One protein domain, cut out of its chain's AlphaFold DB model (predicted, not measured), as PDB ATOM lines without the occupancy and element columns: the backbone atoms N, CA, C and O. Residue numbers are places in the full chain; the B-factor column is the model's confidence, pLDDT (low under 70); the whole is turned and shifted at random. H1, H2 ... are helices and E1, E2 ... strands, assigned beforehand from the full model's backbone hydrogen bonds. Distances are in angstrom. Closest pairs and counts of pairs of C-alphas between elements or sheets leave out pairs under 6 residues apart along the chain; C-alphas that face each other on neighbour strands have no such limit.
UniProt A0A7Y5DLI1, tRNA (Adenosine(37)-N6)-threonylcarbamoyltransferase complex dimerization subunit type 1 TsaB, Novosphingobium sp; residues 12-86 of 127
ATOM      1  N   LEU A  12      27.459  12.402  33.812       97.81
ATOM      2  CA  LEU A  12      28.709  12.446  33.053       97.81
ATOM      3  C   LEU A  12      28.526  11.871  31.642       97.81
ATOM      4  O   LEU A  12      29.096  12.418  30.707       97.81
ATOM      5  N   ALA A  13      27.668  10.860  31.464       97.62
ATOM      6  CA  ALA A  13      27.333  10.344  30.139       97.62
ATOM      7  C   ALA A  13      26.603  11.396  29.289       97.62
ATOM      8  O   ALA A  13      26.893  11.539  28.104       97.62
ATOM      9  N   LEU A  14      25.725  12.204  29.900       98.19
ATOM     10  CA  LEU A  14      25.071  13.319  29.208       98.19
ATOM     11  C   LEU A  14      26.088  14.364  28.731       98.19
ATOM     12  O   LEU A  14      26.029  14.802  27.587       98.19
ATOM     13  N   VAL A  15      27.049  14.740  29.580       98.50
ATOM     14  CA  VAL A  15      28.095  15.703  29.198       98.50
ATOM     15  C   VAL A  15      29.009  15.139  28.102       98.50
ATOM     16  O   VAL A  15      29.400  15.881  27.203       98.50
ATOM     17  N   ALA A  16      29.316  13.839  28.135       98.56
ATOM     18  CA  ALA A  16      30.078  13.181  27.074       98.56
ATOM     19  C   ALA A  16      29.328  13.223  25.735       98.56
ATOM     20  O   ALA A  16      29.899  13.645  24.729       98.56
ATOM     21  N   ALA A  17      28.036  12.876  25.741       98.19
ATOM     22  CA  ALA A  17      27.180  12.937  24.561       98.19
ATOM     23  C   ALA A  17      27.092  14.359  23.979       98.19
ATOM     24  O   ALA A  17      27.220  14.536  22.769       98.19
ATOM     25  N   MET A  18      26.967  15.379  24.835       98.62
ATOM     26  CA  MET A  18      26.991  16.790  24.422       98.62
ATOM     27  C   MET A  18      28.308  17.168  23.739       98.62
ATOM     28  O   MET A  18      28.305  17.766  22.665       98.62
ATOM     29  N   ALA A  19      29.442  16.774  24.322       98.50
ATOM     30  CA  ALA A  19      30.752  17.035  23.735       98.50
ATOM     31  C   ALA A  19      30.926  16.340  22.375       98.50
ATOM     32  O   ALA A  19      31.442  16.940  21.431       98.50
ATOM     33  N   GLN A  20      30.455  15.099  22.252       98.12
ATOM     34  CA  GLN A  20      30.520  14.325  21.010       98.12
ATOM     35  C   GLN A  20      29.563  14.855  19.939       98.12
ATOM     36  O   GLN A  20      29.903  14.845  18.757       98.12
ATOM     37  N   ALA A  21      28.407  15.395  20.325       97.50
ATOM     38  CA  ALA A  21      27.515  16.089  19.400       97.50
ATOM     39  C   ALA A  21      28.171  17.349  18.807       97.50
ATOM     40  O   ALA A  21      27.932  17.678  17.645       97.50
ATOM     41  N   GLU A  22      29.022  18.038  19.574       97.62
ATOM     42  CA  GLU A  22      29.726  19.238  19.112       97.62
ATOM     43  C   GLU A  22      31.044  18.971  18.370       97.62
ATOM     44  O   GLU A  22      31.427  19.764  17.506       97.62
ATOM     45  N   ARG A  23      31.786  17.918  18.735       97.62
ATOM     46  CA  ARG A  23      33.147  17.645  18.224       97.62
ATOM     47  C   ARG A  23      33.261  16.380  17.377       97.62
ATOM     48  O   ARG A  23      34.305  16.138  16.778       97.62
ATOM     49  N   GLY A  24      32.184  15.609  17.277       97.06
ATOM     50  CA  GLY A  24      32.140  14.326  16.588       97.06
ATOM     51  C   GLY A  24      32.444  13.138  17.503       97.06
ATOM     52  O   GLY A  24      32.734  13.279  18.690       97.06
ATOM     53  N   ALA A  25      32.378  11.941  16.920       96.25
ATOM     54  CA  ALA A  25      32.614  10.668  17.598       96.25
ATOM     55  C   ALA A  25      34.103  10.485  17.946       96.25
ATOM     56  O   ALA A  25      34.855   9.826  17.225       96.25
ATOM     57  N   VAL A  26      34.538  11.099  19.045       98.19
ATOM     58  CA  VAL A  26      35.900  11.011  19.591       98.19
ATOM     59  C   VAL A  26      35.863  10.579  21.060       98.19
ATOM     60  O   VAL A  26      34.848  10.796  21.725       98.19
ATOM     61  N   PRO A  27      36.930   9.956  21.595       98.50
ATOM     62  CA  PRO A  27      37.021   9.681  23.024       98.50
ATOM     63  C   PRO A  27      36.997  10.977  23.840       98.50
ATOM     64  O   PRO A  27      37.671  11.946  23.480       98.50
ATOM     65  N   VAL A  28      36.246  10.979  24.941       98.75
ATOM     66  CA  VAL A  28      36.060  12.148  25.811       98.75
ATOM     67  C   VAL A  28      36.280  11.754  27.260       98.75
ATOM     68  O   VAL A  28      35.722  10.767  27.737       98.75
ATOM     69  N   ALA A  29      37.049  12.557  27.987       98.75
ATOM     70  CA  ALA A  29      37.035  12.519  29.441       98.75
ATOM     71  C   ALA A  29      36.107  13.609  29.966       98.75
ATOM     72  O   ALA A  29      36.258  14.777  29.618       98.75
ATOM     73  N   VAL A  30      35.160  13.240  30.820       98.81
ATOM     74  CA  VAL A  30      34.304  14.207  31.504       98.81
ATOM     75  C   VAL A  30      34.868  14.465  32.888       98.81
ATOM     76  O   VAL A  30      35.064  13.528  33.659       98.81
ATOM     77  N   VAL A  31      35.108  15.737  33.200       98.69
ATOM     78  CA  VAL A  31      35.635  16.197  34.485       98.69
ATOM     79  C   VAL A  31      34.741  17.305  35.017       98.69
ATOM     80  O   VAL A  31      34.700  18.421  34.491       98.69
ATOM     81  N   ASN A  32      34.021  16.987  36.087       98.44
ATOM     82  CA  ASN A  32      33.140  17.916  36.776       98.44
ATOM     83  C   ASN A  32      33.607  18.172  38.203       98.44
ATOM     84  O   ASN A  32      34.201  17.310  38.844       98.44
ATOM     85  N   THR A  33      33.278  19.352  38.726       97.56
ATOM     86  CA  THR A  33      33.454  19.653  40.150       97.56
ATOM     87  C   THR A  33      32.756  18.588  41.002       97.56
ATOM     88  O   THR A  33      31.566  18.330  40.816       97.56
ATOM     89  N   GLY A  34      33.501  17.970  41.918       93.44
ATOM     90  CA  GLY A  34      32.984  17.079  42.952       93.44
ATOM     91  C   GLY A  34      32.904  17.776  44.314       93.44
ATOM     92  O   GLY A  34      32.813  19.000  44.405       93.44
ATOM     93  N   GLY A  35      32.923  16.990  45.392       88.88
ATOM     94  CA  GLY A  35      32.992  17.493  46.770       88.88
ATOM     95  C   GLY A  35      34.422  17.491  47.322       88.88
ATOM     96  O   GLY A  35      35.291  16.820  46.784       88.88
ATOM     97  N   HIS A  36      34.667  18.208  48.424       90.19
ATOM     98  CA  HIS A  36      35.936  18.155  49.181       90.19
ATOM     99  C   HIS A  36      37.211  18.489  48.377       90.19
ATOM    100  O   HIS A  36      38.299  18.046  48.728       90.19
ATOM    101  N   GLY A  37      37.090  19.290  47.314       94.00
ATOM    102  CA  GLY A  37      38.215  19.642  46.439       94.00
ATOM    103  C   GLY A  37      38.543  18.592  45.375       94.00
ATOM    104  O   GLY A  37      39.484  18.791  44.612       94.00
ATOM    105  N   GLU A  38      37.767  17.510  45.293       96.75
ATOM    106  CA  GLU A  38      37.890  16.471  44.272       96.75
ATOM    107  C   GLU A  38      37.034  16.786  43.040       96.75
ATOM    108  O   GLU A  38      36.107  17.606  43.068       96.75
ATOM    109  N   TRP A  39      37.330  16.095  41.945       98.25
ATOM    110  CA  TRP A  39      36.585  16.117  40.696       98.25
ATOM    111  C   TRP A  39      35.949  14.762  40.432       98.25
ATOM    112  O   TRP A  39      36.590  13.729  40.606       98.25
ATOM    113  N   PHE A  40      34.703  14.767  39.967       98.19
ATOM    114  CA  PHE A  40      34.092  13.584  39.382       98.19
ATOM    115  C   PHE A  40      34.606  13.403  37.959       98.19
ATOM    116  O   PHE A  40      34.462  14.297  37.123       98.19
ATOM    117  N   VAL A  41      35.190  12.238  37.705       98.12
ATOM    118  CA  VAL A  41      35.847  11.881  36.455       98.12
ATOM    119  C   VAL A  41      35.243  10.598  35.909       98.12
ATOM    120  O   VAL A  41      35.044   9.635  36.649       98.12
ATOM    121  N   GLN A  42      34.990  10.577  34.603       98.44
ATOM    122  CA  GLN A  42      34.692   9.355  33.864       98.44
ATOM    123  C   GLN A  42      35.144   9.492  32.410       98.44
ATOM    124  O   GLN A  42      35.102  10.582  31.835       98.44
ATOM    125  N   ARG A  43      35.593   8.387  31.821       98.62
ATOM    126  CA  ARG A  43      36.129   8.326  30.462       98.62
ATOM    127  C   ARG A  43      35.150   7.599  29.550       98.62
ATOM    128  O   ARG A  43      34.577   6.581  29.943       98.62
ATOM    129  N   PHE A  44      35.001   8.105  28.333       98.44
ATOM    130  CA  PHE A  44      34.074   7.596  27.329       98.44
ATOM    131  C   PHE A  44      34.800   7.355  26.008       98.44
ATOM    132  O   PHE A  44      35.616   8.168  25.567       98.44
ATOM    133  N   ALA A  45      34.501   6.230  25.367       97.88
ATOM    134  CA  ALA A  45      34.970   5.924  24.025       97.88
ATOM    135  C   ALA A  45      34.233   6.765  22.970       97.88
ATOM    136  O   ALA A  45      33.215   7.401  23.237       97.88
ATOM    137  N   ALA A  46      34.742   6.744  21.737       97.31
ATOM    138  CA  ALA A  46      34.179   7.483  20.604       97.31
ATOM    139  C   ALA A  46      32.719   7.131  20.272       97.31
ATOM    140  O   ALA A  46      32.017   7.945  19.681       97.31
ATOM    141  N   ASN A  47      32.269   5.930  20.638       94.94
ATOM    142  CA  ASN A  47      30.889   5.476  20.470       94.94
ATOM    143  C   ASN A  47      29.961   5.889  21.631       94.94
ATOM    144  O   ASN A  47      28.776   5.578  21.581       94.94
ATOM    145  N   GLY A  48      30.488   6.567  22.655       95.44
ATOM    146  CA  GLY A  48      29.738   7.013  23.828       95.44
ATOM    147  C   GLY A  48      29.732   6.021  24.996       95.44
ATOM    148  O   GLY A  48      29.227   6.363  26.063       95.44
ATOM    149  N   ASP A  49      30.332   4.836  24.846       95.88
ATOM    150  CA  ASP A  49      30.414   3.860  25.936       95.88
ATOM    151  C   ASP A  49      31.371   4.335  27.030       95.88
ATOM    152  O   ASP A  49      32.480   4.805  26.756       95.88
ATOM    153  N   ALA A  50      30.976   4.156  28.290       96.38
ATOM    154  CA  ALA A  50      31.873   4.360  29.417       96.38
ATOM    155  C   ALA A  50      32.995   3.308  29.403       96.38
ATOM    156  O   ALA A  50      32.737   2.105  29.408       96.38
ATOM    157  N   ILE A  51      34.247   3.765  29.438       97.25
ATOM    158  CA  ILE A  51      35.450   2.911  29.486       97.25
ATOM    159  C   ILE A  51      36.184   2.996  30.829       97.25
ATOM    160  O   ILE A  51      37.235   2.386  31.014       97.25
ATOM    161  N   SER A  52      35.631   3.756  31.771       96.88
ATOM    162  CA  SER A  52      36.036   3.765  33.170       96.88
ATOM    163  C   SER A  52      34.811   3.845  34.074       96.88
ATOM    164  O   SER A  52      33.750   4.339  33.677       96.88
ATOM    165  N   GLU A  53      34.975   3.418  35.321       95.38
ATOM    166  CA  GLU A  53      34.016   3.741  36.373       95.38
ATOM    167  C   GLU A  53      34.041   5.249  36.680       95.38
ATOM    168  O   GLU A  53      35.007   5.953  36.358       95.38
ATOM    169  N   LEU A  54      32.956   5.745  37.281       96.25
ATOM    170  CA  LEU A  54      32.915   7.073  37.887       96.25
ATOM    171  C   LEU A  54      33.855   7.092  39.099       96.25
ATOM    172  O   LEU A  54      33.681   6.297  40.020       96.25
ATOM    173  N   ALA A  55      34.781   8.046  39.139       96.38
ATOM    174  CA  ALA A  55      35.697   8.231  40.261       96.38
ATOM    175  C   ALA A  55      35.697   9.684  40.750       96.38
ATOM    176  O   ALA A  55      35.587  10.615  39.956       96.38
ATOM    177  N   ALA A  56      35.845   9.885  42.057       96.81
ATOM    178  CA  ALA A  56      36.232  11.156  42.652       96.81
ATOM    179  C   ALA A  56      37.761  11.182  42.777       96.81
ATOM    180  O   ALA A  56      38.343  10.329  43.446       96.81
ATOM    181  N   LEU A  57      38.415  12.122  42.097       97.19
ATOM    182  CA  LEU A  57      39.871  12.240  42.056       97.19
ATOM    183  C   LEU A  57      40.317  13.636  42.485       97.19
ATOM    184  O   LEU A  57      39.692  14.633  42.128       97.19
ATOM    185  N   ALA A  58      41.448  13.718  43.184       97.56
ATOM    186  CA  ALA A  58      42.147  14.987  43.354       97.56
ATOM    187  C   ALA A  58      42.578  15.552  41.979       97.56
ATOM    188  O   ALA A  58      42.895  14.763  41.079       97.56
ATOM    189  N   PRO A  59      42.637  16.886  41.802       98.25
ATOM    190  CA  PRO A  59      42.995  17.511  40.526       98.25
ATOM    191  C   PRO A  59      44.307  17.006  39.914       98.25
ATOM    192  O   PRO A  59      44.396  16.815  38.703       98.25
ATOM    193  N   GLU A  60      45.314  16.762  40.749       97.81
ATOM    194  CA  GLU A  60      46.629  16.265  40.339       97.81
ATOM    195  C   GLU A  60      46.530  14.815  39.842       97.81
ATOM    196  O   GLU A  60      46.991  14.501  38.749       97.81
ATOM    197  N   ALA A  61      45.819  13.955  40.577       98.00
ATOM    198  CA  ALA A  61      45.596  12.566  40.174       98.00
ATOM    199  C   ALA A  61      44.772  12.459  38.880       98.00
ATOM    200  O   ALA A  61      45.021  11.575  38.061       98.00
ATOM    201  N   ALA A  62      43.803  13.356  38.677       97.94
ATOM    202  CA  ALA A  62      43.054  13.434  37.429       97.94
ATOM    203  C   ALA A  62      43.960  13.847  36.256       97.94
ATOM    204  O   ALA A  62      43.871  13.251  35.184       97.94
ATOM    205  N   ALA A  63      44.848  14.829  36.455       97.94
ATOM    206  CA  ALA A  63      45.787  15.278  35.426       97.94
ATOM    207  C   ALA A  63      46.772  14.172  35.001       97.94
ATOM    208  O   ALA A  63      47.124  14.108  33.823       97.94
ATOM    209  N   ASP A  64      47.147  13.286  35.929       97.19
ATOM    210  CA  ASP A  64      48.018  12.136  35.661       97.19
ATOM    211  C   ASP A  64      47.291  10.975  34.956       97.19
ATOM    212  O   ASP A  64      47.874  10.288  34.117       97.19
ATOM    213  N   GLN A  65      46.021  10.724  35.297       96.06
ATOM    214  CA  GLN A  65      45.264   9.563  34.799       96.06
ATOM    215  C   GLN A  65      44.553   9.805  33.462       96.06
ATOM    216  O   GLN A  65      44.338   8.860  32.699       96.06
ATOM    217  N   ILE A  66      44.139  11.044  33.188       97.38
ATOM    218  CA  ILE A  66      43.338  11.377  32.007       97.38
ATOM    219  C   ILE A  66      44.258  11.722  30.838       97.38
ATOM    220  O   ILE A  66      44.976  12.725  30.859       97.38
ATOM    221  N   CYS A  67      44.165  10.939  29.763       95.94
ATOM    222  CA  CYS A  67      44.966  11.116  28.550       95.94
ATOM    223  C   CYS A  67      44.146  11.508  27.312       95.94
ATOM    224  O   CYS A  67      44.723  11.767  26.257       95.94
ATOM    225  N   GLU A  68      42.817  11.585  27.425       98.25
ATOM    226  CA  GLU A  68      41.940  12.006  26.336       98.25
ATOM    227  C   GLU A  68      42.296  13.412  25.855       98.25
ATOM    228  O   GLU A  68      42.469  14.347  26.651       98.25
ATOM    229  N   ALA A  69      42.366  13.544  24.528       98.12
ATOM    230  CA  ALA A  69      42.602  14.816  23.869       98.12
ATOM    231  C   ALA A  69      41.459  15.795  24.156       98.12
ATOM    232  O   ALA A  69      41.742  16.934  24.504       98.12
ATOM    233  N   LEU A  70      40.201  15.348  24.073       98.81
ATOM    234  CA  LEU A  70      39.031  16.156  24.406       98.81
ATOM    235  C   LEU A  70      38.608  15.918  25.858       98.81
ATOM    236  O   LEU A  70      38.342  14.787  26.273       98.81
ATOM    237  N   VAL A  71      38.515  17.005  26.618       98.88
ATOM    238  CA  VAL A  71      38.033  17.007  27.998       98.88
ATOM    239  C   VAL A  71      36.810  17.898  28.073       98.88
ATOM    240  O   VAL A  71      36.869  19.056  27.669       98.88
ATOM    241  N   ALA A  72      35.717  17.370  28.606       98.88
ATOM    242  CA  ALA A  72      34.458  18.082  28.743       98.88
ATOM    243  C   ALA A  72      34.059  18.257  30.211       98.88
ATOM    244  O   ALA A  72      34.440  17.467  31.071       98.88
ATOM    245  N   GLY A  73      33.257  19.277  30.500       98.75
ATOM    246  CA  GLY A  73      32.689  19.498  31.833       98.75
ATOM    247  C   GLY A  73      33.220  20.739  32.547       98.75
ATOM    248  O   GLY A  73      34.095  21.451  32.058       98.75
ATOM    249  N   SER A  74      32.677  20.992  33.737       98.56
ATOM    250  CA  SER A  74      32.932  22.206  34.531       98.56
ATOM    251  C   SER A  74      34.384  22.392  34.993       98.56
ATOM    252  O   SER A  74      34.730  23.472  35.459       98.56
ATOM    253  N   GLN A  75      35.230  21.361  34.900       98.69
ATOM    254  CA  GLN A  75      36.656  21.419  35.254       98.69
ATOM    255  C   GLN A  75      37.573  21.083  34.067       98.69
ATOM    256  O   GLN A  75      38.775  20.878  34.249       98.69
ATOM    257  N   ALA A  76      37.041  21.061  32.840       98.69
ATOM    258  CA  ALA A  76      37.810  20.750  31.637       98.69
ATOM    259  C   ALA A  76      39.013  21.685  31.449       98.69
ATOM    260  O   ALA A  76      40.145  21.222  31.298       98.69
ATOM    261  N   ALA A  77      38.784  23.000  31.527       98.69
ATOM    262  CA  ALA A  77      39.841  23.998  31.396       98.69
ATOM    263  C   ALA A  77      40.904  23.852  32.498       98.69
ATOM    264  O   ALA A  77      42.103  23.922  32.225       98.69
ATOM    265  N   ALA A  78      40.478  23.580  33.735       98.56
ATOM    266  CA  ALA A  78      41.370  23.412  34.878       98.56
ATOM    267  C   ALA A  78      42.254  22.160  34.770       98.56
ATOM    268  O   ALA A  78      43.418  22.209  35.180       98.56
ATOM    269  N   LEU A  79      41.725  21.056  34.231       98.62
ATOM    270  CA  LEU A  79      42.497  19.842  33.960       98.62
ATOM    271  C   LEU A  79      43.494  20.074  32.818       98.62
ATOM    272  O   LEU A  79      44.683  19.805  32.985       98.62
ATOM    273  N   VAL A  80      43.035  20.602  31.677       98.62
ATOM    274  CA  VAL A  80      43.889  20.854  30.503       98.62
ATOM    275  C   VAL A  80      45.035  21.804  30.851       98.62
ATOM    276  O   VAL A  80      46.176  21.535  30.479       98.62
ATOM    277  N   ALA A  81      44.769  22.859  31.628       98.38
ATOM    278  CA  ALA A  81      45.800  23.780  32.100       98.38
ATOM    279  C   ALA A  81      46.848  23.097  32.999       98.38
ATOM    280  O   ALA A  81      48.036  23.371  32.856       98.38
ATOM    281  N   ARG A  82      46.429  22.195  33.899       97.94
ATOM    282  CA  ARG A  82      47.338  21.438  34.784       97.94
ATOM    283  C   ARG A  82      48.214  20.448  34.022       97.94
ATOM    284  O   ARG A  82      49.405  20.350  34.290       97.94
ATOM    285  N   ARG A  83      47.616  19.733  33.073       97.12
ATOM    286  CA  ARG A  83      48.276  18.736  32.220       97.12
ATOM    287  C   ARG A  83      49.144  19.364  31.122       97.12
ATOM    288  O   ARG A  83      50.046  18.717  30.599       97.12
ATOM    289  N   GLY A  84      48.845  20.601  30.726       97.81
ATOM    290  CA  GLY A  84      49.542  21.330  29.664       97.81
ATOM    291  C   GLY A  84      49.189  20.889  28.238       97.81
ATOM    292  O   GLY A  84      49.873  21.286  27.298       97.81
ATOM    293  N   SER A  85      48.156  20.060  28.048       97.69
ATOM    294  CA  SER A  85      47.739  19.582  26.722       97.69
ATOM    295  C   SER A  85      46.272  19.138  26.664       97.69
ATOM    296  O   SER A  85      45.642  18.835  27.685       97.69
ATOM    297  N   GLY A  86      45.748  19.076  25.439       97.88
ATOM    298  CA  GLY A  86      44.367  18.716  25.121       97.88
ATOM    299  C   GLY A  86      43.485  19.922  24.795       97.88
ATOM    300  O   GLY A  86      43.902  21.075  24.893       97.88
TER     301      GLY A  86
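This is residues 12 to 86 of the 127 residues of the protein "tRNA (Adenosine(37)-N6)-threonylcarbamoyltransferase complex dimerization subunit type 1 TsaB" of Novosphingobium sp (UniProt A0A7Y5DLI1). A twisted four-stranded sheet is sandwiched between helices: H1 covers one face, and the shorter H2 and H3 pack on the other, H3 standing up from it. The printed part has 75 residues, with named elements in the order H1 E1 E2 E3 H2 E4 H3, mixed helices and strands. The sheet, in the order E3 E2 E1 E4, is mixed. The whole is compact, with a radius of gyration of the C-alphas of 11.0 A and spans of 31 by 23 by 18 A.

Inner strands E1, residues 28 to 33, and E2, residues 39 to 44, form an antiparallel hairpin, with N 30 and O 42 2.8 A apart. Edge strand E3, residues 55 to 57, extends this to a meander, each strand the antiparallel neighbour of the one before; N 41 and O 55 are 2.8 A apart. Edge strand E4, residues 70 to 72, is parallel to E1, with N 31 and O 72 at 2.8 A. H1, residues 12 to 23, is on the sheet at a height of 8.2 A, slantwise to E1 at 52 degrees on the local plane; their closest C-alphas, Leu 12 and Val 30, are 6.1 A apart. On the opposite face are H2, residues 59 to 65, and H3, residues 76 to 83, which touch, Ala 63 and Arg 83 having the closest C-alphas at 5.3 A. E3, H2 and E4 form a split strand-helix-strand unit, two strands of one sheet that are not neighbours, with H2 between them along the chain and E2 and E1 between them in the sheet; its crossover is right-handed. In H1, H2 and H3 every O i to N i+4 pair is within hydrogen-bond range.

H1 begins at C-alpha 12 (28.709, 12.446, 33.053) and is 16.3 A long; E1 is 16.4 A and E2 16.0 A. H3 ends at C-alpha 83 (48.276, 18.736, 32.220).

The farthest C-alphas, Gly 24 and His 36, are 33.0 A apart. The printed part has no cut, no link is long, and no printed residue is under 70.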